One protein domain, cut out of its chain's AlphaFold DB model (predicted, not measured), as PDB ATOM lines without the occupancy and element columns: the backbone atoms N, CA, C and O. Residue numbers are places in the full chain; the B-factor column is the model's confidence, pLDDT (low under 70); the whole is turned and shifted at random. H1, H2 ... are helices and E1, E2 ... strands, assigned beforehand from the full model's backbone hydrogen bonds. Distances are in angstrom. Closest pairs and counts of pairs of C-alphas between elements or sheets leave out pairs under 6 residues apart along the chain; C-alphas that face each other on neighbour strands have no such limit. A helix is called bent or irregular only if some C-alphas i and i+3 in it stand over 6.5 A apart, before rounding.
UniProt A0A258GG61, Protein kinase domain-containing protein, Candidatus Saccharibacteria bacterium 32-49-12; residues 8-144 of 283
ATOM      1  N   VAL A   8      17.730  42.023 141.776       94.38
ATOM      2  CA  VAL A   8      18.274  40.922 140.978       94.38
ATOM      3  C   VAL A   8      19.486  40.330 141.673       94.38
ATOM      4  O   VAL A   8      20.404  41.044 142.058       94.38
ATOM      5  N   TYR A   9      19.469  39.018 141.860       95.81
ATOM      6  CA  TYR A   9      20.603  38.225 142.307       95.81
ATOM      7  C   TYR A   9      20.918  37.186 141.237       95.81
ATOM      8  O   TYR A   9      20.028  36.773 140.496       95.81
ATOM      9  N   GLN A  10      22.160  36.720 141.194       94.81
ATOM     10  CA  GLN A  10      22.568  35.604 140.343       94.81
ATOM     11  C   GLN A  10      23.316  34.540 141.142       94.81
ATOM     12  O   GLN A  10      23.943  34.853 142.157       94.81
ATOM     13  N   ILE A  11      23.254  33.296 140.678       95.50
ATOM     14  CA  ILE A  11      24.032  32.170 141.192       95.50
ATOM     15  C   ILE A  11      24.408  31.223 140.047       95.50
ATOM     16  O   ILE A  11      23.673  31.079 139.070       95.50
ATOM     17  N   GLY A  12      25.558  30.568 140.190       93.69
ATOM     18  CA  GLY A  12      26.138  29.684 139.193       93.69
ATOM     19  C   GLY A  12      25.386  28.370 139.044       93.69
ATOM     20  O   GLY A  12      25.239  27.619 140.009       93.69
ATOM     21  N   ARG A  13      24.959  28.065 137.817       89.50
ATOM     22  CA  ARG A  13      24.200  26.864 137.450       89.50
ATOM     23  C   ARG A  13      24.977  25.578 137.720       89.50
ATOM     24  O   ARG A  13      24.399  24.579 138.138       89.50
ATOM     25  N   GLU A  14      26.284  25.586 137.499       86.56
ATOM     26  CA  GLU A  14      27.168  24.443 137.769       86.56
ATOM     27  C   GLU A  14      27.170  24.020 139.246       86.56
ATOM     28  O   GLU A  14      27.135  22.824 139.538       86.56
ATOM     29  N   HIS A  15      27.116  24.994 140.162       86.19
ATOM     30  CA  HIS A  15      27.131  24.768 141.608       86.19
ATOM     31  C   HIS A  15      25.775  24.327 142.144       86.19
ATOM     32  O   HIS A  15      25.716  23.534 143.077       86.19
ATOM     33  N   THR A  16      24.686  24.837 141.570       82.69
ATOM     34  CA  THR A  16      23.325  24.519 142.021       82.69
ATOM     35  C   THR A  16      22.782  23.228 141.419       82.69
ATOM     36  O   THR A  16      21.960  22.574 142.048       82.69
ATOM     37  N   SER A  17      23.221  22.843 140.216       77.81
ATOM     38  CA  SER A  17      22.701  21.658 139.510       77.81
ATOM     39  C   SER A  17      23.169  20.319 140.077       77.81
ATOM     40  O   SER A  17      22.499  19.316 139.869       77.81
ATOM     41  N   HIS A  18      24.293  20.299 140.795       75.00
ATOM     42  CA  HIS A  18      24.866  19.085 141.389       75.00
ATOM     43  C   HIS A  18      24.798  19.084 142.921       75.00
ATOM     44  O   HIS A  18      25.317  18.170 143.562       75.00
ATOM     45  N   ASN A  19      24.231  20.135 143.521       83.75
ATOM     46  CA  ASN A  19      24.176  20.299 144.965       83.75
ATOM     47  C   ASN A  19      22.946  21.118 145.381       83.75
ATOM     48  O   ASN A  19      22.961  22.353 145.371       83.75
ATOM     49  N   GLU A  20      21.896  20.406 145.783       87.81
ATOM     50  CA  GLU A  20      20.633  20.979 146.256       87.81
ATOM     51  C   GLU A  20      20.847  21.959 147.420       87.81
ATOM     52  O   GLU A  20      20.268  23.048 147.423       87.81
ATOM     53  N   ASP A  21      21.760  21.650 148.352       90.62
ATOM     54  CA  ASP A  21      22.031  22.498 149.519       90.62
ATOM     55  C   ASP A  21      22.525  23.892 149.121       90.62
ATOM     56  O   ASP A  21      22.274  24.874 149.824       90.62
ATOM     57  N   VAL A  22      23.264  24.011 148.011       93.25
ATOM     58  CA  VAL A  22      23.758  25.309 147.530       93.25
ATOM     59  C   VAL A  22      22.584  26.201 147.143       93.25
ATOM     60  O   VAL A  22      22.504  27.343 147.608       93.25
ATOM     61  N   LEU A  23      21.652  25.677 146.343       94.56
ATOM     62  CA  LEU A  23      20.476  26.430 145.926       94.56
ATOM     63  C   LEU A  23      19.537  26.694 147.106       94.56
ATOM     64  O   LEU A  23      19.105  27.831 147.297       94.56
ATOM     65  N   ALA A  24      19.277  25.691 147.943       93.25
ATOM     66  CA  ALA A  24      18.392  25.839 149.090       93.25
ATOM     67  C   ALA A  24      18.913  26.896 150.082       93.25
ATOM     68  O   ALA A  24      18.153  27.740 150.565       93.25
ATOM     69  N   ARG A  25      20.228  26.930 150.350       94.12
ATOM     70  CA  ARG A  25      20.843  27.998 151.162       94.12
ATOM     71  C   ARG A  25      20.694  29.370 150.511       94.12
ATOM     72  O   ARG A  25      20.356  30.327 151.206       94.12
ATOM     73  N   ALA A  26      20.916  29.475 149.202       95.06
ATOM     74  CA  ALA A  26      20.760  30.734 148.480       95.06
ATOM     75  C   ALA A  26      19.321  31.271 148.578       95.06
ATOM     76  O   ALA A  26      19.125  32.440 148.911       95.06
ATOM     77  N   LEU A  27      18.315  30.414 148.380       93.75
ATOM     78  CA  LEU A  27      16.894  30.773 148.481       93.75
ATOM     79  C   LEU A  27      16.501  31.259 149.890       93.75
ATOM     80  O   LEU A  27      15.730  32.220 150.032       93.75
ATOM     81  N   ARG A  28      17.082  30.663 150.939       93.06
ATOM     82  CA  ARG A  28      16.882  31.103 152.330       93.06
ATOM     83  C   ARG A  28      17.485  32.487 152.583       93.06
ATOM     84  O   ARG A  28      16.857  33.319 153.235       93.06
ATOM     85  N   GLN A  29      18.679  32.740 152.046       93.56
ATOM     86  CA  GLN A  29      19.462  33.953 152.315       93.56
ATOM     87  C   GLN A  29      19.010  35.182 151.520       93.56
ATOM     88  O   GLN A  29      19.164  36.303 152.006       93.56
ATOM     89  N   ILE A  30      18.446  35.006 150.319       93.56
ATOM     90  CA  ILE A  30      17.955  36.151 149.546       93.56
ATOM     91  C   ILE A  30      16.772  36.829 150.258       93.56
ATOM     92  O   ILE A  30      15.903  36.158 150.834       93.56
ATOM     93  N   PRO A  31      16.691  38.168 150.220       93.12
ATOM     94  CA  PRO A  31      15.601  38.888 150.858       93.12
ATOM     95  C   PRO A  31      14.321  38.800 150.016       93.12
ATOM     96  O   PRO A  31      14.370  38.542 148.814       93.12
ATOM     97  N   SER A  32      13.158  39.068 150.613       91.81
ATOM     98  CA  SER A  32      11.903  39.180 149.856       91.81
ATOM     99  C   SER A  32      11.970  40.294 148.799       91.81
ATOM    100  O   SER A  32      12.752  41.247 148.915       91.81
ATOM    101  N   SER A  33      11.116  40.181 147.780       92.00
ATOM    102  CA  SER A  33      11.099  41.052 146.596       92.00
ATOM    103  C   SER A  33      12.402  40.954 145.800       92.00
ATOM    104  O   SER A  33      13.043  41.959 145.486       92.00
ATOM    105  N   THR A  34      12.790  39.715 145.500       94.56
ATOM    106  CA  THR A  34      14.021  39.376 144.780       94.56
ATOM    107  C   THR A  34      13.728  38.375 143.672       94.56
ATOM    108  O   THR A  34      12.895  37.486 143.847       94.56
ATOM    109  N   VAL A  35      14.448  38.496 142.560       95.00
ATOM    110  CA  VAL A  35      14.638  37.431 141.576       95.00
ATOM    111  C   VAL A  35      16.062  36.887 141.706       95.00
ATOM    112  O   VAL A  35      17.018  37.654 141.776       95.00
ATOM    113  N   LEU A  36      16.198  35.566 141.769       96.31
ATOM    114  CA  LEU A  36      17.465  34.845 141.739       96.31
ATOM    115  C   LEU A  36      17.595  34.154 140.383       96.31
ATOM    116  O   LEU A  36      16.837  33.232 140.090       96.31
ATOM    117  N   LEU A  37      18.538  34.603 139.564       95.25
ATOM    118  CA  LEU A  37      18.820  34.068 138.237       95.25
ATOM    119  C   LEU A  37      19.860  32.947 138.310       95.25
ATOM    120  O   LEU A  37      20.854  33.053 139.026       95.25
ATOM    121  N   LEU A  38      19.633  31.888 137.539       94.44
ATOM    122  CA  LEU A  38      20.579  30.797 137.325       94.44
ATOM    123  C   LEU A  38      21.433  31.117 136.095       94.44
ATOM    124  O   LEU A  38      20.946  31.063 134.963       94.44
ATOM    125  N   THR A  39      22.705  31.434 136.315       91.44
ATOM    126  CA  THR A  39      23.646  31.913 135.293       91.44
ATOM    127  C   THR A  39      24.809  30.943 135.101       91.44
ATOM    128  O   THR A  39      25.100  30.139 135.977       91.44
ATOM    129  N   ASP A  40      25.523  31.030 133.980       88.44
ATOM    130  CA  ASP A  40      26.730  30.219 133.717       88.44
ATOM    131  C   ASP A  40      27.990  30.827 134.368       88.44
ATOM    132  O   ASP A  40      29.076  30.843 133.794       88.44
ATOM    133  N   THR A  41      27.825  31.416 135.553       84.88
ATOM    134  CA  THR A  41      28.908  32.018 136.333       84.88
ATOM    135  C   THR A  41      29.469  31.016 137.332       84.88
ATOM    136  O   THR A  41      28.716  30.252 137.932       84.88
ATOM    137  N   ASP A  42      30.767  31.102 137.616       85.94
ATOM    138  CA  ASP A  42      31.422  30.289 138.650       85.94
ATOM    139  C   ASP A  42      31.244  30.907 140.043       85.94
ATOM    140  O   ASP A  42      32.168  31.406 140.685       85.94
ATOM    141  N   THR A  43      29.987  30.983 140.483       87.31
ATOM    142  CA  THR A  43      29.616  31.572 141.774       87.31
ATOM    143  C   THR A  43      28.690  30.642 142.542       87.31
ATOM    144  O   THR A  43      27.521  30.494 142.191       87.31
ATOM    145  N   SER A  44      29.181  30.066 143.636       86.31
ATOM    146  CA  SER A  44      28.408  29.183 144.525       86.31
ATOM    147  C   SER A  44      27.550  29.928 145.556       86.31
ATOM    148  O   SER A  44      26.833  29.307 146.338       86.31
ATOM    149  N   GLN A  45      27.614  31.260 145.576       91.25
ATOM    150  CA  GLN A  45      26.817  32.116 146.452       91.25
ATOM    151  C   GLN A  45      25.995  33.101 145.627       91.25
ATOM    152  O   GLN A  45      26.458  33.599 144.600       91.25
ATOM    153  N   ALA A  46      24.782  33.396 146.101       93.44
ATOM    154  CA  ALA A  46      23.924  34.387 145.471       93.44
ATOM    155  C   ALA A  46      24.546  35.786 145.587       93.44
ATOM    156  O   ALA A  46      24.795  36.275 146.688       93.44
ATOM    157  N   HIS A  47      24.759  36.441 144.450       93.38
ATOM    158  CA  HIS A  47      25.381  37.759 144.369       93.38
ATOM    159  C   HIS A  47      24.379  38.806 143.876       93.38
ATOM    160  O   HIS A  47      23.735  38.605 142.846       93.38
ATOM    161  N   PHE A  48      24.261  39.929 144.591       94.00
ATOM    162  CA  PHE A  48      23.363  41.030 144.231       94.00
ATOM    163  C   PHE A  48      23.878  41.809 143.014       94.00
ATOM    164  O   PHE A  48      25.052  42.156 142.939       94.00
ATOM    165  N   MET A  49      22.984  42.131 142.084       92.19
ATOM    166  CA  MET A  49      23.272  42.880 140.864       92.19
ATOM    167  C   MET A  49      22.585  44.257 140.929       92.19
ATOM    168  O   MET A  49      21.409  44.366 140.576       92.19
ATOM    169  N   PRO A  50      23.275  45.308 141.416       88.25
ATOM    170  CA  PRO A  50      22.653  46.608 141.692       88.25
ATOM    171  C   PRO A  50      22.176  47.353 140.439       88.25
ATOM    172  O   PRO A  50      21.183  48.070 140.516       88.25
ATOM    173  N   ASP A  51      22.841  47.148 139.301       88.44
ATOM    174  CA  ASP A  51      22.558  47.851 138.041       88.44
ATOM    175  C   ASP A  51      21.696  47.020 137.073       88.44
ATOM    176  O   ASP A  51      21.558  47.345 135.892       88.44
ATOM    177  N   THR A  52      21.139  45.902 137.547       89.00
ATOM    178  CA  THR A  52      20.315  45.009 136.733       89.00
ATOM    179  C   THR A  52      18.845  45.210 137.057       89.00
ATOM    180  O   THR A  52      18.383  44.921 138.160       89.00
ATOM    181  N   GLU A  53      18.098  45.675 136.062       88.12
ATOM    182  CA  GLU A  53      16.651  45.815 136.152       88.12
ATOM    183  C   GLU A  53      15.952  44.527 135.716       88.12
ATOM    184  O   GLU A  53      16.316  43.911 134.711       88.12
ATOM    185  N   TYR A  54      14.920  44.153 136.472       90.19
ATOM    186  CA  TYR A  54      14.003  43.070 136.142       90.19
ATOM    187  C   TYR A  54      12.631  43.633 135.787       90.19
ATOM    188  O   TYR A  54      12.041  44.401 136.552       90.19
ATOM    189  N   GLY A  55      12.080  43.174 134.669       90.19
ATOM    190  CA  GLY A  55      10.701  43.422 134.276       90.19
ATOM    191  C   GLY A  55      10.008  42.131 133.866       90.19
ATOM    192  O   GLY A  55      10.637  41.194 133.383       90.19
ATOM    193  N   PHE A  56       8.692  42.088 134.054       90.38
ATOM    194  CA  PHE A  56       7.843  41.027 133.524       90.38
ATOM    195  C   PHE A  56       6.683  41.644 132.754       90.38
ATOM    196  O   PHE A  56       5.923  42.446 133.300       90.38
ATOM    197  N   THR A  57       6.517  41.218 131.507       91.44
ATOM    198  CA  THR A  57       5.389  41.599 130.659       91.44
ATOM    199  C   THR A  57       4.541  40.369 130.381       91.44
ATOM    200  O   THR A  57       5.007  39.419 129.760       91.44
ATOM    201  N   SER A  58       3.283  40.388 130.823       90.75
ATOM    202  CA  SER A  58       2.340  39.298 130.553       90.75
ATOM    203  C   SER A  58       2.070  39.160 129.051       90.75
ATOM    204  O   SER A  58       1.869  40.166 128.369       90.75
ATOM    205  N   LYS A  59       2.023  37.919 128.559       90.56
ATOM    206  CA  LYS A  59       1.694  37.557 127.171       90.56
ATOM    207  C   LYS A  59       0.552  36.536 127.180       90.56
ATOM    208  O   LYS A  59       0.811  35.333 127.227       90.56
ATOM    209  N   PRO A  60      -0.718  36.980 127.198       82.12
ATOM    210  CA  PRO A  60      -1.878  36.085 127.263       82.12
ATOM    211  C   PRO A  60      -1.923  35.038 126.140       82.12
ATOM    212  O   PRO A  60      -2.444  33.945 126.319       82.12
ATOM    213  N   GLU A  61      -1.344  35.334 124.982       84.62
ATOM    214  CA  GLU A  61      -1.234  34.401 123.863       84.62
ATOM    215  C   GLU A  61      -0.405  33.145 124.194       84.62
ATOM    216  O   GLU A  61      -0.613  32.102 123.578       84.62
ATOM    217  N   TYR A  62       0.496  33.205 125.182       83.69
ATOM    218  CA  TYR A  62       1.293  32.054 125.625       83.69
ATOM    219  C   TYR A  62       0.496  31.089 126.513       83.69
ATOM    220  O   TYR A  62       0.893  29.936 126.672       83.69
ATOM    221  N   SER A  63      -0.636  31.524 127.079       77.56
ATOM    222  CA  SER A  63      -1.519  30.654 127.864       77.56
ATOM    223  C   SER A  63      -2.557  29.922 127.010       77.56
ATOM    224  O   SER A  63      -3.351  29.146 127.541       77.56
ATOM    225  N   ALA A  64      -2.613  30.175 125.698       69.31
ATOM    226  CA  ALA A  64      -3.598  29.552 124.819       69.31
ATOM    227  C   ALA A  64      -3.465  28.018 124.847       69.31
ATOM    228  O   ALA A  64      -2.403  27.469 124.568       69.31
ATOM    229  N   GLY A  65      -4.552  27.327 125.208       61.03
ATOM    230  CA  GLY A  65      -4.577  25.865 125.320       61.03
ATOM    231  C   GLY A  65      -3.887  25.294 126.565       61.03
ATOM    232  O   GLY A  65      -3.855  24.078 126.709       61.03
ATOM    233  N   ARG A  66      -3.373  26.139 127.470       65.81
ATOM    234  CA  ARG A  66      -2.705  25.723 128.710       65.81
ATOM    235  C   ARG A  66      -3.537  26.150 129.908       65.81
ATOM    236  O   ARG A  66      -3.666  27.339 130.193       65.81
ATOM    237  N   VAL A  67      -4.093  25.178 130.621       55.50
ATOM    238  CA  VAL A  67      -4.770  25.409 131.896       55.50
ATOM    239  C   VAL A  67      -3.891  24.816 132.986       55.50
ATOM    240  O   VAL A  67      -3.601  23.628 132.985       55.50
ATOM    241  N   GLY A  68      -3.421  25.655 133.904       58.91
ATOM    242  CA  GLY A  68      -2.626  25.208 135.043       58.91
ATOM    243  C   GLY A  68      -3.009  26.014 136.268       58.91
ATOM    244  O   GLY A  68      -2.848  27.232 136.267       58.91
ATOM    245  N   GLY A  69      -3.527  25.344 137.300       62.50
ATOM    246  CA  GLY A  69      -3.987  26.006 138.527       62.50
ATOM    247  C   GLY A  69      -2.881  26.786 139.245       62.50
ATOM    248  O   GLY A  69      -3.151  27.820 139.850       62.50
ATOM    249  N   ASP A  70      -1.630  26.335 139.116       75.56
ATOM    250  CA  ASP A  70      -0.475  26.936 139.791       75.56
ATOM    251  C   ASP A  70       0.325  27.907 138.919       75.56
ATOM    252  O   ASP A  70       1.281  28.520 139.399       75.56
ATOM    253  N   ILE A  71      -0.046  28.085 137.650       82.06
ATOM    254  CA  ILE A  71       0.657  29.010 136.762       82.06
ATOM    255  C   ILE A  71       0.216  30.438 137.089       82.06
ATOM    256  O   ILE A  71      -0.949  30.805 136.944       82.06
ATOM    257  N   ARG A  72       1.164  31.269 137.534       82.31
ATOM    258  CA  ARG A  72       0.933  32.689 137.839       82.31
ATOM    259  C   ARG A  72       0.913  33.559 136.601       82.31
ATOM    260  O   ARG A  72       0.243  34.590 136.602       82.31
ATOM    261  N   GLY A  73       1.685  33.193 135.586       85.94
ATOM    262  CA  GLY A  73       1.771  33.990 134.380       85.94
ATOM    263  C   GLY A  73       2.596  33.331 133.295       85.94
ATOM    264  O   GLY A  73       3.568  32.628 133.560       85.94
ATOM    265  N   PHE A  74       2.205  33.632 132.067       89.38
ATOM    266  CA  PHE A  74       3.019  33.437 130.884       89.38
ATOM    267  C   PHE A  74       3.406  34.813 130.365       89.38
ATOM    268  O   PHE A  74       2.581  35.733 130.370       89.38
ATOM    269  N   GLY A  75       4.652  34.984 129.952       92.12
ATOM    270  CA  GLY A  75       5.100  36.303 129.550       92.12
ATOM    271  C   GLY A  75       6.527  36.349 129.067       92.12
ATOM    272  O   GLY A  75       7.135  35.331 128.764       92.12
ATOM    273  N   GLU A  76       7.047  37.563 129.025       93.44
ATOM    274  CA  GLU A  76       8.445  37.852 128.767       93.44
ATOM    275  C   GLU A  76       9.072  38.451 130.024       93.44
ATOM    276  O   GLU A  76       8.507  39.369 130.628       93.44
ATOM    277  N   ILE A  77      10.236  37.936 130.410       91.56
ATOM    278  CA  ILE A  77      11.097  38.578 131.398       91.56
ATOM    279  C   ILE A  77      12.124  39.421 130.662       91.56
ATOM    280  O   ILE A  77      12.838  38.913 129.800       91.56
ATOM    281  N   SER A  78      12.225  40.688 131.047       90.38
ATOM    282  CA  SER A  78      13.298  41.583 130.635       90.38
ATOM    283  C   SER A  78      14.343  41.671 131.743       90.38
ATOM    284  O   SER A  78      14.029  42.116 132.847       90.38
ATOM    285  N   ILE A  79      15.574  41.257 131.448       85.69
ATOM    286  CA  ILE A  79      16.744  41.436 132.316       85.69
ATOM    287  C   ILE A  79      17.731  42.300 131.543       85.69
ATOM    288  O   ILE A  79      18.279  41.871 130.522       85.69
ATOM    289  N   SER A  80      17.930  43.534 132.004       80.50
ATOM    290  CA  SER A  80      18.692  44.545 131.261       80.50
ATOM    291  C   SER A  80      18.193  44.663 129.804       80.50
ATOM    292  O   SER A  80      17.041  45.021 129.578       80.50
ATOM    293  N   SER A  81      19.024  44.355 128.802       77.56
ATOM    294  CA  SER A  81      18.679  44.446 127.374       77.56
ATOM    295  C   SER A  81      18.120  43.152 126.766       77.56
ATOM    296  O   SER A  81      17.824  43.123 125.572       77.56
ATOM    297  N   THR A  82      17.988  42.078 127.549       84.94
ATOM    298  CA  THR A  82      17.546  40.766 127.054       84.94
ATOM    299  C   THR A  82      16.093  40.513 127.441       84.94
ATOM    300  O   THR A  82      15.738  40.674 128.606       84.94
ATOM    301  N   SER A  83      15.269  40.085 126.478       89.75
ATOM    302  CA  SER A  83      13.901  39.603 126.718       89.75
ATOM    303  C   SER A  83      13.828  38.099 126.463       89.75
ATOM    304  O   SER A  83      14.251  37.638 125.401       89.75
ATOM    305  N   LEU A  84      13.307  37.336 127.424       91.25
ATOM    306  CA  LEU A  84      13.154  35.883 127.335       91.25
ATOM    307  C   LEU A  84      11.694  35.482 127.569       91.25
ATOM    308  O   LEU A  84      11.097  35.941 128.545       91.25
ATOM    309  N   PRO A  85      11.111  34.612 126.727       94.06
ATOM    310  CA  PRO A  85       9.774  34.091 126.955       94.06
ATOM    311  C   PRO A  85       9.807  33.053 128.086       94.06
ATOM    312  O   PRO A  85      10.627  32.133 128.080       94.06
ATOM    313  N   VAL A  86       8.905  33.184 129.058       93.88
ATOM    314  CA  VAL A  86       8.917  32.389 130.293       93.88
ATOM    315  C   VAL A  86       7.536  31.934 130.748       93.88
ATOM    316  O   VAL A  86       6.502  32.527 130.416       93.88
ATOM    317  N   VAL A  87       7.547  30.909 131.595       92.12
ATOM    318  CA  VAL A  87       6.428  30.519 132.453       92.12
ATOM    319  C   VAL A  87       6.816  30.780 133.904       92.12
ATOM    320  O   VAL A  87       7.910  30.417 134.335       92.12
ATOM    321  N   ILE A  88       5.915  31.408 134.661       91.38
ATOM    322  CA  ILE A  88       6.062  31.616 136.103       91.38
ATOM    323  C   ILE A  88       5.015  30.771 136.819       91.38
ATOM    324  O   ILE A  88       3.809  30.965 136.631       91.38
ATOM    325  N   LYS A  89       5.474  29.855 137.669       89.75
ATOM    326  CA  LYS A  89       4.641  28.921 138.434       89.75
ATOM    327  C   LYS A  89       4.801  29.191 139.932       89.75
ATOM    328  O   LYS A  89       5.899  29.485 140.397       89.75
ATOM    329  N   ASN A  90       3.702  29.126 140.683       87.19
ATOM    330  CA  ASN A  90       3.741  29.138 142.145       87.19
ATOM    331  C   ASN A  90       4.333  27.834 142.669       87.19
ATOM    332  O   ASN A  90       3.926  26.751 142.247       87.19
ATOM    333  N   MET A  91       5.165  27.954 143.696       80.31
ATOM    334  CA  MET A  91       5.511  26.840 144.565       80.31
ATOM    335  C   MET A  91       4.720  26.983 145.861       80.31
ATOM    336  O   MET A  91       4.746  28.034 146.500       80.31
ATOM    337  N   SER A  92       3.961  25.949 146.228       63.38
ATOM    338  CA  SER A  92       3.174  25.944 147.462       63.38
ATOM    339  C   SER A  92       3.698  24.878 148.422       63.38
ATOM    340  O   SER A  92       3.834  23.728 148.000       63.38
ATOM    341  N   PRO A  93       3.864  25.188 149.725       53.38
ATOM    342  CA  PRO A  93       4.209  24.192 150.744       53.38
ATOM    343  C   PRO A  93       3.216  23.019 150.803       53.38
ATOM    344  O   PRO A  93       3.567  21.908 151.177       53.38
ATOM    345  N   ARG A  94       1.956  23.240 150.385       50.00
ATOM    346  CA  ARG A  94       0.892  22.217 150.381       50.00
ATOM    347  C   ARG A  94       1.093  21.105 149.345       50.00
ATOM    348  O   ARG A  94       0.356  20.122 149.386       50.00
ATOM    349  N   LYS A  95       2.053  21.257 148.429       52.12
ATOM    350  CA  LYS A  95       2.441  20.230 147.453       52.12
ATOM    351  C   LYS A  95       3.535  19.285 147.963       52.12
ATOM    352  O   LYS A  95       3.957  18.401 147.242       52.12
ATOM    353  N   ILE A  96       3.967  19.396 149.214       52.97
ATOM    354  CA  ILE A  96       4.902  18.435 149.809       52.97
ATOM    355  C   ILE A  96       4.059  17.348 150.488       52.97
ATOM    356  O   ILE A  96       3.769  17.424 151.677       52.97
ATOM    357  N   ARG A  97       3.543  16.377 149.720       44.94
ATOM    358  CA  ARG A  97       2.609  15.366 150.265       44.94
ATOM    359  C   ARG A  97       3.255  14.194 150.997       44.94
ATOM    360  O   ARG A  97       2.513  13.400 151.566       44.94
ATOM    361  N   HIS A  98       4.580  14.085 151.031       46.12
ATOM    362  CA  HIS A  98       5.211  12.867 151.551       46.12
ATOM    363  C   HIS A  98       6.245  13.052 152.655       46.12
ATOM    364  O   HIS A  98       6.590  12.066 153.299       46.12
ATOM    365  N   GLU A  99       6.664  14.277 152.970       48.84
ATOM    366  CA  GLU A  99       7.605  14.509 154.065       48.84
ATOM    367  C   GLU A  99       7.179  15.767 154.825       48.84
ATOM    368  O   GLU A  99       7.347  16.882 154.343       48.84
ATOM    369  N   GLU A 100       6.607  15.592 156.018       50.41
ATOM    370  CA  GLU A 100       6.092  16.652 156.910       50.41
ATOM    371  C   GLU A 100       7.170  17.661 157.388       50.41
ATOM    372  O   GLU A 100       6.943  18.410 158.336       50.41
ATOM    373  N   THR A 101       8.357  17.684 156.772       55.38
ATOM    374  CA  THR A 101       9.568  18.330 157.304       55.38
ATOM    375  C   THR A 101      10.359  19.179 156.310       55.38
ATOM    376  O   THR A 101      11.301  19.838 156.738       55.38
ATOM    377  N   TRP A 102      10.021  19.194 155.017       63.47
ATOM    378  CA  TRP A 102      10.802  19.972 154.050       63.47
ATOM    379  C   TRP A 102      10.390  21.441 154.040       63.47
ATOM    380  O   TRP A 102       9.214  21.771 153.856       63.47
ATOM    381  N   ASP A 103      11.383  22.320 154.175       82.50
ATOM    382  CA  ASP A 103      11.209  23.737 153.878       82.50
ATOM    383  C   ASP A 103      10.951  23.915 152.372       82.50
ATOM    384  O   ASP A 103      11.413  23.135 151.531       82.50
ATOM    385  N   ILE A 104      10.225  24.972 152.002       85.88
ATOM    386  CA  ILE A 104       9.900  25.252 150.595       85.88
ATOM    387  C   ILE A 104      11.163  25.427 149.737       85.88
ATOM    388  O   ILE A 104      11.168  25.050 148.568       85.88
ATOM    389  N   GLU A 105      12.243  25.956 150.310       90.56
ATOM    390  CA  GLU A 105      13.527  26.116 149.637       90.56
ATOM    391  C   GLU A 105      14.179  24.780 149.266       90.56
ATOM    392  O   GLU A 105      14.724  24.673 148.167       90.56
ATOM    393  N   ASP A 106      14.095  23.768 150.134       88.38
ATOM    394  CA  ASP A 106      14.635  22.433 149.845       88.38
ATOM    395  C   ASP A 106      13.800  21.747 148.758       88.38
ATOM    396  O   ASP A 106      14.344  21.173 147.817       88.38
ATOM    397  N   ALA A 107      12.470  21.887 148.817       87.06
ATOM    398  CA  ALA A 107      11.577  21.346 147.792       87.06
ATOM    399  C   ALA A 107      11.858  21.948 146.404       87.06
ATOM    400  O   ALA A 107      11.907  21.226 145.409       87.06
ATOM    401  N   ILE A 108      12.095  23.261 146.334       90.75
ATOM    402  CA  ILE A 108      12.483  23.943 145.092       90.75
ATOM    403  C   ILE A 108      13.842  23.451 144.598       90.75
ATOM    404  O   ILE A 108      14.008  23.219 143.399       90.75
ATOM    405  N   ALA A 109      14.812  23.309 145.503       92.38
ATOM    406  CA  ALA A 109      16.150  22.868 145.144       92.38
ATOM    407  C   ALA A 109      16.155  21.445 144.573       92.38
ATOM    408  O   ALA A 109      16.794  21.214 143.548       92.38
ATOM    409  N   LYS A 110      15.379  20.534 145.164       90.31
ATOM    410  CA  LYS A 110      15.184  19.171 144.657       90.31
ATOM    411  C   LYS A 110      14.450  19.122 143.325       90.31
ATOM    412  O   LYS A 110      14.900  18.421 142.422       90.31
ATOM    413  N   GLU A 111      13.349  19.866 143.167       91.62
ATOM    414  CA  GLU A 111      12.635  19.931 141.879       91.62
ATOM    415  C   GLU A 111      13.596  20.377 140.764       91.62
ATOM    416  O   GLU A 111      13.654  19.768 139.694       91.62
ATOM    417  N   TYR A 112      14.411  21.396 141.052       93.38
ATOM    418  CA  TYR A 112      15.448  21.868 140.147       93.38
ATOM    419  C   TYR A 112      16.519  20.804 139.866       93.38
ATOM    420  O   TYR A 112      16.823  20.558 138.702       93.38
ATOM    421  N   ALA A 113      17.078  20.146 140.885       92.75
ATOM    422  CA  ALA A 113      18.109  19.124 140.698       92.75
ATOM    423  C   ALA A 113      17.615  17.954 139.830       92.75
ATOM    424  O   ALA A 113      18.274  17.594 138.853       92.75
ATOM    425  N   ILE A 114      16.404  17.450 140.089       93.62
ATOM    426  CA  ILE A 114      15.766  16.415 139.261       93.62
ATOM    427  C   ILE A 114      15.599  16.900 137.815       93.62
ATOM    428  O   ILE A 114      15.914  16.168 136.874       93.62
ATOM    429  N   ALA A 115      15.155  18.142 137.602       94.56
ATOM    430  CA  ALA A 115      15.047  18.702 136.255       94.56
ATOM    431  C   ALA A 115      16.406  18.738 135.528       94.56
ATOM    432  O   ALA A 115      16.477  18.438 134.332       94.56
ATOM    433  N   GLN A 116      17.490  19.040 136.248       93.69
ATOM    434  CA  GLN A 116      18.846  19.050 135.697       93.69
ATOM    435  C   GLN A 116      19.353  17.640 135.362       93.69
ATOM    436  O   GLN A 116      19.934  17.456 134.290       93.69
ATOM    437  N   GLU A 117      19.078  16.634 136.198       93.25
ATOM    438  CA  GLU A 117      19.382  15.220 135.908       93.25
ATOM    439  C   GLU A 117      18.674  14.718 134.637       93.25
ATOM    440  O   GLU A 117      19.192  13.870 133.896       93.25
ATOM    441  N   LEU A 118      17.492  15.268 134.349       94.44
ATOM    442  CA  LEU A 118      16.689  14.924 133.180       94.44
ATOM    443  C   LEU A 118      17.058  15.716 131.922       94.44
ATOM    444  O   LEU A 118      16.604  15.336 130.841       94.44
ATOM    445  N   LYS A 119      17.886  16.764 132.011       92.00
ATOM    446  CA  LYS A 119      18.175  17.692 130.901       92.00
ATOM    447  C   LYS A 119      18.612  16.997 129.606       92.00
ATOM    448  O   LYS A 119      18.215  17.418 128.525       92.00
ATOM    449  N   ASN A 120      19.400  15.929 129.722       90.56
ATOM    450  CA  ASN A 120      19.915  15.150 128.588       90.56
ATOM    451  C   ASN A 120      19.261  13.758 128.481       90.56
ATOM    452  O   ASN A 120      19.857  12.830 127.936       90.56
ATOM    453  N   SER A 121      18.079  13.581 129.072       92.75
ATOM    454  CA  SER A 121      17.316  12.335 128.992       92.75
ATOM    455  C   SER A 121      16.412  12.302 127.756       92.75
ATOM    456  O   SER A 121      16.268  13.288 127.035       92.75
ATOM    457  N   GLU A 122      15.767  11.160 127.527       91.69
ATOM    458  CA  GLU A 122      14.758  11.009 126.474       91.69
ATOM    459  C   GLU A 122      13.465  11.783 126.775       91.69
ATOM    460  O   GLU A 122      12.718  12.090 125.847       91.69
ATOM    461  N   ALA A 123      13.241  12.157 128.041       94.62
ATOM    462  CA  ALA A 123      12.091  12.932 128.497       94.62
ATOM    463  C   ALA A 123      12.524  14.160 129.326       94.62
ATOM    464  O   ALA A 123      12.280  14.218 130.537       94.62
ATOM    465  N   PRO A 124      13.196  15.155 128.716       95.69
ATOM    466  CA  PRO A 124      13.735  16.290 129.451       95.69
ATOM    467  C   PRO A 124      12.631  17.160 130.057       95.69
ATOM    468  O   PRO A 124      11.537  17.297 129.497       95.69
ATOM    469  N   SER A 125      12.935  17.781 131.198       94.19
ATOM    470  CA  SER A 125      12.065  18.796 131.799       94.19
ATOM    471  C   SER A 125      12.298  20.182 131.187       94.19
ATOM    472  O   SER A 125      13.037  20.325 130.210       94.19
ATOM    473  N   PHE A 126      11.609  21.205 131.692       92.50
ATOM    474  CA  PHE A 126      11.811  22.589 131.261       92.50
ATOM    475  C   PHE A 126      13.119  23.153 131.815       92.50
ATOM    476  O   PHE A 126      13.529  22.827 132.930       92.50
ATOM    477  N   ASN A 127      13.757  24.044 131.055       93.25
ATOM    478  CA  ASN A 127      14.952  24.729 131.529       93.25
ATOM    479  C   ASN A 127      14.582  25.792 132.574       93.25
ATOM    480  O   ASN A 127      13.763  26.677 132.308       93.25
ATOM    481  N   TYR A 128      15.194  25.726 133.756       94.44
ATOM    482  CA  TYR A 128      14.990  26.715 134.813       94.44
ATOM    483  C   TYR A 128      15.873  27.938 134.561       94.44
ATOM    484  O   TYR A 128      17.091  27.836 134.405       94.44
ATOM    485  N   ILE A 129      15.246  29.113 134.570       94.88
ATOM    486  CA  ILE A 129      15.918  30.411 134.439       94.88
ATOM    487  C   ILE A 129      16.232  30.980 135.821       94.88
ATOM    488  O   ILE A 129      17.251  31.641 136.006       94.88
ATOM    489  N   GLY A 130      15.365  30.735 136.803       95.19
ATOM    490  CA  GLY A 130      15.539  31.282 138.139       95.19
ATOM    491  C   GLY A 130      14.305  31.162 139.016       95.19
ATOM    492  O   GLY A 130      13.368  30.420 138.721       95.19
ATOM    493  N   PHE A 131      14.309  31.929 140.098       95.44
ATOM    494  CA  PHE A 131      13.291  31.892 141.141       95.44
ATOM    495  C   PHE A 131      12.935  33.305 141.586       95.44
ATOM    496  O   PHE A 131      13.780  34.197 141.579       95.44
ATOM    497  N   ILE A 132      11.695  33.521 142.014       93.94
ATOM    498  CA  ILE A 132      11.249  34.791 142.590       93.94
ATOM    499  C   ILE A 132      10.835  34.540 144.033       93.94
ATOM    500  O   ILE A 132      10.008  33.670 144.291       93.94
ATOM    501  N   LYS A 133      11.357  35.345 144.959       92.81
ATOM    502  CA  LYS A 133      10.916  35.383 146.356       92.81
ATOM    503  C   LYS A 133      10.063  36.623 146.578       92.81
ATOM    504  O   LYS A 133      10.565  37.748 146.523       92.81
ATOM    505  N   GLN A 134       8.775  36.438 146.846       88.12
ATOM    506  CA  GLN A 134       7.822  37.518 147.112       88.12
ATOM    507  C   GLN A 134       7.147  37.292 148.457       88.12
ATOM    508  O   GLN A 134       6.362  36.368 148.618       88.12
ATOM    509  N   ARG A 135       7.408  38.175 149.427       84.19
ATOM    510  CA  ARG A 135       6.933  38.013 150.812       84.19
ATOM    511  C   ARG A 135       7.331  36.626 151.348       84.19
ATOM    512  O   ARG A 135       8.529  36.419 151.536       84.19
ATOM    513  N   ASN A 136       6.359  35.727 151.525       76.81
ATOM    514  CA  ASN A 136       6.525  34.348 152.000       76.81
ATOM    515  C   ASN A 136       6.334  33.298 150.889       76.81
ATOM    516  O   ASN A 136       6.379  32.106 151.172       76.81
ATOM    517  N   ASP A 137       6.095  33.733 149.652       85.81
ATOM    518  CA  ASP A 137       5.874  32.858 148.507       85.81
ATOM    519  C   ASP A 137       7.137  32.763 147.649       85.81
ATOM    520  O   ASP A 137       7.889  33.735 147.483       85.81
ATOM    521  N   PHE A 138       7.315  31.592 147.041       90.69
ATOM    522  CA  PHE A 138       8.308  31.361 146.008       90.69
ATOM    523  C   PHE A 138       7.637  31.030 144.679       90.69
ATOM    524  O   PHE A 138       6.621  30.333 144.618       90.69
ATOM    525  N   LEU A 139       8.234  31.528 143.604       91.75
ATOM    526  CA  LEU A 139       7.838  31.239 142.233       91.75
ATOM    527  C   LEU A 139       9.037  30.674 141.476       91.75
ATOM    528  O   LEU A 139      10.159  31.150 141.658       91.75
ATOM    529  N   THR A 140       8.795  29.720 140.590       93.00
ATOM    530  CA  THR A 140       9.795  29.211 139.646       93.00
ATOM    531  C   THR A 140       9.632  29.909 138.306       93.00
ATOM    532  O   THR A 140       8.509  30.139 137.848       93.00
ATOM    533  N   ILE A 141      10.754  30.238 137.673       94.88
ATOM    534  CA  ILE A 141      10.817  30.772 136.316       94.88
ATOM    535  C   ILE A 141      11.439  29.699 135.426       94.88
ATOM    536  O   ILE A 141      12.603  29.337 135.610       94.88
ATOM    537  N   THR A 142      10.692  29.239 134.429       94.44
ATOM    538  CA  THR A 142      11.197  28.323 133.401       94.44
ATOM    539  C   THR A 142      11.076  28.942 132.018       94.44
ATOM    540  O   THR A 142      10.245  29.824 131.789       94.44
ATOM    541  N   GLU A 143      11.885  28.465 131.075       94.12
ATOM    542  CA  GLU A 143      11.732  28.813 129.664       94.12
ATOM    543  C   GLU A 143      10.333  28.443 129.159       94.12
ATOM    544  O   GLU A 143       9.784  27.382 129.470       94.12
ATOM    545  N   TYR A 144       9.741  29.341 128.374       91.94
ATOM    546  CA  TYR A 144       8.515  29.038 127.654       91.94
ATOM    547  C   TYR A 144       8.839  28.333 126.344       91.94
ATOM    548  O   TYR A 144       9.380  28.918 125.404       91.94
TER     549      TYR A 144
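What this domain is: This is residues 8 to 144 of the 283 residues of the protein "Protein kinase domain-containing protein" of Candidatus Saccharibacteria bacterium 32-49-12 (UniProt A0A258GG61). One mixed sheet of eight strands is folded back on itself like a trough, the leaf E3 E1 E2 E7 E8 partly face to face with the smaller leaf E5 E4, and the bent strand E6 is the fold between them. H2 and H4 pack side by side on the larger leaf, on its side turned away from E5 and E4, with short H1 touching H4, while tiny H3 lies far from them over E5. The printed part has 137 residues with four named helices and eight named strands, in the order E1 H1 H2 E2 E3 E4 H3 E5 E6 H4 E7 E8; the class is mixed, helices and strands. Across the sheet the order is E3 E1 E2 E7 E8 E6 E5 E4, with E1 and E2 parallel and the other neighbours antiparallel. The whole is compact and rounded, with a radius of gyration of the C-alphas of 14.5 A and spans of 37 by 37 by 34 A.

How they stand to each other: The sheet runs, strand beside strand, through E3 at residues 47 to 49, E1 at 8 to 12, E2 at 34 to 39, E7 at 128 to 134, E8 at 137 to 143, E6 at 82 to 91, E5 at 71 to 79 and E4 at 54 to 58. It is strongly twisted, and it is a folded sheet, one sheet bent back into two leaves that face each other: E3 E1 E2 E7 E8 face E5 E4 with 16 pairs of C-alphas within 11 A, and E6 is the hinge. E5 bends by 68 degrees at residue 75 and E6 by 64 degrees at residue 85. Within hydrogen-bond range are N 49 and O 8 at 2.8 A for E3 and E1, N 9 and O 35 at 2.8 A for E1 and E2, N 36 and O 131 at 2.8 A for E2 and E7, N 132 and O 139 at 2.8 A for the hairpin E7 and E8, N 87 and O 142 at 2.9 A for E8 and E6, N 86 and O 75 at 2.8 A for the hairpin E5 and E6, and N 55 and O 78 at 2.9 A for E5 and E4. H4, residues 104 to 118, is on the sheet over E8 at a height of 8.5 A, along the strands at 10 degrees to E8 on the local plane; with two of its C-alphas falling on E6, it is only just not over E6. H2, residues 20 to 29, is on the sheet over E2 at a height of 9.5 A, along the strands at 26 degrees to E2 on the local plane. H2 and H4 touch, closest at the C-alphas of Ala 24 and Glu 105, 4.9 A apart, and run opposite ways at a tilt of 37 degrees, only just steep. H1, residues 13 to 17, touches H4, closest at the C-alphas of Ser 17 and Ala 113, 5.4 A apart. H1 and H2 only just touch, with 3 pairs of C-alphas within 8 A, and only at the corner; their closest C-alphas are those of Thr 16 and Leu 23, 5.2 A apart. E1, H1, H2 and E2 form a strand-helix-strand unit, two parallel neighbour strands joined through helices, and E6, H4 and E7 a split one, with E8 between its strands; both crossovers are right-handed. H3, residues 60 to 63, is on the sheet, only just over E5 with 3 of its C-alphas, and apart from H1, H2 and H4. In H1, H2 and H4 every O i to N i+4 pair is within hydrogen-bond range; H3 is too short for such a pair.

Where its parts are: E1 begins at C-alpha 8, (18.274, 40.922, 140.978), and measures 13.8 A from first to last C-alpha. H1 measures 5.8 A, H2 14.4 A, E2 15.4 A, E3 6.6 A, E4 13.5 A and H3 5.5 A. E5 measures 20.8 A and E6, the longest strand by residues, 25.4 A. H4 begins at C-alpha 104, (9.900, 25.252, 150.595), and measures 21.4 A. E7 measures 17.9 A and E8 20.1 A, ending at C-alpha 143, (11.732, 28.813, 129.664).

The domain as a whole: The two C-alphas farthest apart are those of Ser 81 and Glu 100, 42.5 A. The printed part has no cut, and its one long link is E6 to H4, residues 92 to 103. Mean pLDDT of the printed part is 85.9, with residues 64 to 69 and 92 to 102 under 70.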